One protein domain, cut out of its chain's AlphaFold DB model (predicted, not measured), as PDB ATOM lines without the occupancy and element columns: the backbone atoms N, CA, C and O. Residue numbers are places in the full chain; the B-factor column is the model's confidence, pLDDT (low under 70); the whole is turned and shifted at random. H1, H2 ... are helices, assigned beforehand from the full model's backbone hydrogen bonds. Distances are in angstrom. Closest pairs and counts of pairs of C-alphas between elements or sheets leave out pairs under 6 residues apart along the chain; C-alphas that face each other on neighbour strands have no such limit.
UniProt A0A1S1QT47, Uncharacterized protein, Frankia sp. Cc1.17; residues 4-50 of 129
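Overview. This is residues 4 to 50 of the 129 residues of an uncharacterized protein of Frankia sp. Cc1.17 (UniProt A0A1S1QT47). Three separate helices are strung along the backbone as a wide, open U with an empty middle: H1 makes one arm, H2 the base, and H3 the far end beyond a stretched-out link. Residues 4 to 13 in H1 stick out at one end, and residues 33 to 50, with the last part of H2 and the whole of H3, at the other. The printed part has 47 residues with three named helices, in the order H1, H2, H3, and no named strand; its class is all helix. It is only just loose, close to extended, with a radius of gyration of the C-alphas of 14.2 A and spans of 37 by 29 by 17 A.

Arrangement. H1, residues 4 to 17, touches no helix. A short link of 8 residues joins it to H2, residues 26 to 35, yet the two are apart, with no C-alpha of the one within 8 A of the other. A tight link of 4 residues follows to H3, residues 40 to 49, and H2 and H3 are apart too. H1 and H3 are likewise apart. Every O i to N i+4 pair is within hydrogen-bond range in H1, H2 and H3.

Along the chain. H1 begins at C-alpha 4 (129.001, 150.505, 179.501), ends at C-alpha 17 (111.898, 154.490, 189.091) and is 20.0 A long from first to last C-alpha. H2 measures 14.5 A from C-alpha 26 to C-alpha 35. H3 measures 14.2 A and ends at C-alpha 49 (109.488, 155.285, 159.852).

Size, cuts and confidence. The two C-alphas farthest apart, those of Arg 21 and Glu 48, are 37.8 A from each other. C-alphas 4 and 50, the first and last printed, are 26.8 A apart. The printed part has no cut and no long link. The mean pLDDT of the printed part is 85.3, and no printed residue is under 70.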
ATOM      1  N   ASP A   4     128.988 150.876 178.085       82.88
ATOM      2  CA  ASP A   4     129.001 150.505 179.501       82.88
ATOM      3  C   ASP A   4     128.502 151.631 180.418       82.88
ATOM      4  O   ASP A   4     127.890 151.363 181.455       82.88
ATOM      5  N   GLU A   5     128.710 152.890 180.022       80.12
ATOM      6  CA  GLU A   5     128.241 154.049 180.785       80.12
ATOM      7  C   GLU A   5     126.715 154.179 180.701       80.12
ATOM      8  O   GLU A   5     126.053 154.388 181.716       80.12
ATOM      9  N   GLN A   6     126.137 153.937 179.517       81.62
ATOM     10  CA  GLN A   6     124.684 153.856 179.350       81.62
ATOM     11  C   GLN A   6     124.070 152.759 180.225       81.62
ATOM     12  O   GLN A   6     123.101 153.003 180.938       81.62
ATOM     13  N   HIS A   7     124.657 151.562 180.234       82.19
ATOM     14  CA  HIS A   7     124.135 150.462 181.045       82.19
ATOM     15  C   HIS A   7     124.211 150.738 182.555       82.19
ATOM     16  O   HIS A   7     123.322 150.315 183.303       82.19
ATOM     17  N   ARG A   8     125.228 151.473 183.025       82.31
ATOM     18  CA  ARG A   8     125.294 151.938 184.421       82.31
ATOM     19  C   ARG A   8     124.230 152.980 184.736       82.31
ATOM     20  O   ARG A   8     123.572 152.857 185.772       82.31
ATOM     21  N   ALA A   9     124.042 153.962 183.856       82.31
ATOM     22  CA  ALA A   9     122.993 154.963 184.004       82.31
ATOM     23  C   ALA A   9     121.607 154.300 184.083       82.31
ATOM     24  O   ALA A   9     120.839 154.578 185.004       82.31
ATOM     25  N   ASP A  10     121.332 153.326 183.214       80.44
ATOM     26  CA  ASP A  10     120.081 152.564 183.209       80.44
ATOM     27  C   ASP A  10     119.856 151.778 184.510       80.44
ATOM     28  O   ASP A  10     118.738 151.729 185.030       80.44
ATOM     29  N   ALA A  11     120.903 151.166 185.070       79.19
ATOM     30  CA  ALA A  11     120.809 150.441 186.337       79.19
ATOM     31  C   ALA A  11     120.487 151.379 187.516       79.19
ATOM     32  O   ALA A  11     119.652 151.050 188.364       79.19
ATOM     33  N   MET A  12     121.099 152.567 187.549       76.38
ATOM     34  CA  MET A  12     120.798 153.597 188.549       76.38
ATOM     35  C   MET A  12     119.370 154.136 188.396       76.38
ATOM     36  O   MET A  12     118.656 154.272 189.392       76.38
ATOM     37  N   LEU A  13     118.918 154.365 187.160       76.31
ATOM     38  CA  LEU A  13     117.553 154.802 186.852       76.31
ATOM     39  C   LEU A  13     116.508 153.766 187.285       76.31
ATOM     40  O   LEU A  13     115.484 154.123 187.870       76.31
ATOM     41  N   ARG A  14     116.778 152.469 187.101       77.38
ATOM     42  CA  ARG A  14     115.902 151.389 187.593       77.38
ATOM     43  C   ARG A  14     115.804 151.358 189.120       77.38
ATOM     44  O   ARG A  14     114.738 151.045 189.642       77.38
ATOM     45  N   GLY A  15     116.863 151.733 189.838       74.56
ATOM     46  CA  GLY A  15     116.830 151.905 191.297       74.56
ATOM     47  C   GLY A  15     116.043 153.137 191.765       74.56
ATOM     48  O   GLY A  15     115.666 153.219 192.934       74.56
ATOM     49  N   LEU A  16     115.793 154.089 190.862       76.31
ATOM     50  CA  LEU A  16     115.078 155.334 191.129       76.31
ATOM     51  C   LEU A  16     113.581 155.250 190.784       76.31
ATOM     52  O   LEU A  16     112.764 155.818 191.510       76.31
ATOM     53  N   VAL A  17     113.242 154.531 189.708       71.94
ATOM     54  CA  VAL A  17     111.898 154.490 189.091       71.94
ATOM     55  C   VAL A  17     111.272 153.076 189.093       71.94
ATOM     56  O   VAL A  17     110.130 152.904 188.679       71.94
ATOM     57  N   GLY A  18     111.994 152.042 189.540       72.69
ATOM     58  CA  GLY A  18     111.520 150.649 189.554       72.69
ATOM     59  C   GLY A  18     110.364 150.366 190.529       72.69
ATOM     60  O   GLY A  18     109.892 151.252 191.227       72.69
ATOM     61  N   GLY A  19     109.930 149.101 190.618       71.56
ATOM     62  CA  GLY A  19     108.706 148.670 191.329       71.56
ATOM     63  C   GLY A  19     108.669 148.825 192.862       71.56
ATOM     64  O   GLY A  19     107.792 148.257 193.506       71.56
ATOM     65  N   GLY A  20     109.622 149.549 193.455       75.69
ATOM     66  CA  GLY A  20     109.602 149.955 194.862       75.69
ATOM     67  C   GLY A  20     109.036 151.368 195.048       75.69
ATOM     68  O   GLY A  20     108.487 151.969 194.131       75.69
ATOM     69  N   ARG A  21     109.195 151.942 196.248       70.62
ATOM     70  CA  ARG A  21     108.855 153.357 196.483       70.62
ATOM     71  C   ARG A  21     109.772 154.267 195.656       70.62
ATOM     72  O   ARG A  21     110.989 154.239 195.845       70.62
ATOM     73  N   SER A  22     109.185 155.062 194.762       79.00
ATOM     74  CA  SER A  22     109.902 156.084 193.989       79.00
ATOM     75  C   SER A  22     110.678 157.009 194.927       79.00
ATOM     76  O   SER A  22     110.131 157.474 195.930       79.00
ATOM     77  N   ARG A  23     111.946 157.295 194.601       82.62
ATOM     78  CA  ARG A  23     112.739 158.309 195.329       82.62
ATOM     79  C   ARG A  23     112.596 159.707 194.714       82.62
ATOM     80  O   ARG A  23     113.146 160.656 195.261       82.62
ATOM     81  N   LEU A  24     111.870 159.836 193.600       83.81
ATOM     82  CA  LEU A  24     111.504 161.114 192.989       83.81
ATOM     83  C   LEU A  24     110.106 161.536 193.435       83.81
ATOM     84  O   LEU A  24     109.184 160.715 193.464       83.81
ATOM     85  N   SER A  25     109.942 162.828 193.717       88.50
ATOM     86  CA  SER A  25     108.617 163.431 193.846       88.50
ATOM     87  C   SER A  25     107.918 163.489 192.482       88.50
ATOM     88  O   SER A  25     108.568 163.491 191.435       88.50
ATOM     89  N   LEU A  26     106.584 163.575 192.488       87.00
ATOM     90  CA  LEU A  26     105.784 163.688 191.262       87.00
ATOM     91  C   LEU A  26     106.211 164.888 190.405       87.00
ATOM     92  O   LEU A  26     106.427 164.742 189.205       87.00
ATOM     93  N   SER A  27     106.389 166.061 191.018       91.56
ATOM     94  CA  SER A  27     106.791 167.276 190.301       91.56
ATOM     95  C   SER A  27     108.183 167.151 189.678       91.56
ATOM     96  O   SER A  27     108.393 167.598 188.552       91.56
ATOM     97  N   ALA A  28     109.129 166.507 190.376       90.06
ATOM     98  CA  ALA A  28     110.456 166.233 189.828       90.06
ATOM     99  C   ALA A  28     110.385 165.251 188.649       90.06
ATOM    100  O   ALA A  28     111.054 165.456 187.639       90.06
ATOM    101  N   ALA A  29     109.537 164.223 188.746       87.69
ATOM    102  CA  ALA A  29     109.322 163.272 187.663       87.69
ATOM    103  C   ALA A  29     108.694 163.930 186.422       87.69
ATOM    104  O   ALA A  29     109.135 163.660 185.308       87.69
ATOM    105  N   MET A  30     107.709 164.816 186.600       91.25
ATOM    106  CA  MET A  30     107.096 165.563 185.495       91.25
ATOM    107  C   MET A  30     108.111 166.479 184.805       91.25
ATOM    108  O   MET A  30     108.296 166.376 183.599       91.25
ATOM    109  N   ARG A  31     108.877 167.259 185.576       90.69
ATOM    110  CA  ARG A  31     109.939 168.111 185.022       90.69
ATOM    111  C   ARG A  31     110.999 167.304 184.265       90.69
ATOM    112  O   ARG A  31     111.463 167.734 183.217       90.69
ATOM    113  N   ALA A  32     111.388 166.137 184.778       88.31
ATOM    114  CA  ALA A  32     112.354 165.273 184.102       88.31
ATOM    115  C   ALA A  32     111.838 164.769 182.741       88.31
ATOM    116  O   ALA A  32     112.622 164.645 181.798       88.31
ATOM    117  N   ARG A  33     110.524 164.525 182.619       86.94
ATOM    118  CA  ARG A  33     109.885 164.191 181.336       86.94
ATOM    119  C   ARG A  33     109.944 165.366 180.367       86.94
ATOM    120  O   ARG A  33     110.305 165.155 179.217       86.94
ATOM    121  N   ASP A  34     109.667 166.577 180.845       89.50
ATOM    122  CA  ASP A  34     109.685 167.783 180.008       89.50
ATOM    123  C   ASP A  34     111.084 168.083 179.449       89.50
ATOM    124  O   ASP A  34     111.219 168.440 178.283       89.50
ATOM    125  N   VAL A  35     112.137 167.882 180.251       89.06
ATOM    126  CA  VAL A  35     113.535 168.046 179.803       89.06
ATOM    127  C   VAL A  35     113.925 167.004 178.752       89.06
ATOM    128  O   VAL A  35     114.747 167.279 177.888       89.06
ATOM    129  N   SER A  36     113.335 165.811 178.820       85.88
ATOM    130  CA  SER A  36     113.626 164.704 177.899       85.88
ATOM    131  C   SER A  36     112.703 164.689 176.677       85.88
ATOM    132  O   SER A  36     112.595 163.660 176.007       85.88
ATOM    133  N   ARG A  37     111.982 165.784 176.411       89.19
ATOM    134  CA  ARG A  37     111.050 165.859 175.287       89.19
ATOM    135  C   ARG A  37     111.833 165.827 173.971       89.19
ATOM    136  O   ARG A  37     112.770 166.598 173.789       89.19
ATOM    137  N   LEU A  38     111.450 164.911 173.085       87.94
ATOM    138  CA  LEU A  38     112.017 164.801 171.739       87.94
ATOM    139  C   LEU A  38     111.623 166.019 170.898       87.94
ATOM    140  O   LEU A  38     110.578 166.629 171.146       87.94
ATOM    141  N   ALA A  39     112.467 166.361 169.926       93.06
ATOM    142  CA  ALA A  39     112.177 167.428 168.981       93.06
ATOM    143  C   ALA A  39     111.025 167.018 168.043       93.06
ATOM    144  O   ALA A  39     110.763 165.830 167.846       93.06
ATOM    145  N   GLU A  40     110.312 167.997 167.486       94.44
ATOM    146  CA  GLU A  40     109.121 167.732 166.663       94.44
ATOM    147  C   GLU A  40     109.497 167.011 165.360       94.44
ATOM    148  O   GLU A  40     108.792 166.112 164.905       94.44
ATOM    149  N   GLU A  41     110.654 167.346 164.796       95.62
ATOM    150  CA  GLU A  41     111.216 166.688 163.621       95.62
ATOM    151  C   GLU A  41     111.503 165.200 163.856       95.62
ATOM    152  O   GLU A  41     111.225 164.375 162.986       95.62
ATOM    153  N   ASP A  42     111.998 164.845 165.044       93.94
ATOM    154  CA  ASP A  42     112.292 163.459 165.408       93.94
ATOM    155  C   ASP A  42     110.996 162.657 165.568       93.94
ATOM    156  O   ASP A  42     110.938 161.478 165.215       93.94
ATOM    157  N   LEU A  43     109.943 163.302 166.081       93.44
ATOM    158  CA  LEU A  43     108.613 162.708 166.196       93.44
ATOM    159  C   LEU A  43     107.993 162.461 164.819       93.44
ATOM    160  O   LEU A  43     107.534 161.347 164.566       93.44
ATOM    161  N   ALA A  44     108.038 163.447 163.921       95.31
ATOM    162  CA  ALA A  44     107.532 163.309 162.555       95.31
ATOM    163  C   ALA A  44     108.281 162.211 161.782       95.31
ATOM    164  O   ALA A  44     107.666 161.365 161.131       95.31
ATOM    165  N   TRP A  45     109.611 162.165 161.912       95.50
ATOM    166  CA  TRP A  45     110.423 161.106 161.316       95.50
ATOM    167  C   TRP A  45     110.066 159.721 161.871       95.50
ATOM    168  O   TRP A  45     109.978 158.746 161.118       95.50
ATOM    169  N   ALA A  46     109.839 159.615 163.182       93.69
ATOM    170  CA  ALA A  46     109.436 158.362 163.810       93.69
ATOM    171  C   ALA A  46     108.041 157.906 163.357       93.69
ATOM    172  O   ALA A  46     107.847 156.710 163.145       93.69
ATOM    173  N   GLU A  47     107.095 158.830 163.175       92.50
ATOM    174  CA  GLU A  47     105.754 158.527 162.663       92.50
ATOM    175  C   GLU A  47     105.805 157.946 161.243       92.50
ATOM    176  O   GLU A  47     105.121 156.966 160.954       92.50
ATOM    177  N   GLU A  48     106.669 158.488 160.382       94.62
ATOM    178  CA  GLU A  48     106.861 157.973 159.023       94.62
ATOM    179  C   GLU A  48     107.592 156.617 159.002       94.62
ATOM    180  O   GLU A  48     107.320 155.766 158.154       94.62
ATOM    181  N   THR A  49     108.518 156.392 159.941       93.56
ATOM    182  CA  THR A  49     109.488 155.285 159.852       93.56
ATOM    183  C   THR A  49     109.124 154.056 160.699       93.56
ATOM    184  O   THR A  49     109.503 152.930 160.359       93.56
ATOM    185  N   VAL A  50     108.429 154.218 161.830       91.81
ATOM    186  CA  VAL A  50     108.224 153.130 162.801       91.81
ATOM    187  C   VAL A  50     106.996 152.283 162.457       91.81
ATOM    188  O   VAL A  50     105.856 152.730 162.531       91.81
TER     189      VAL A  50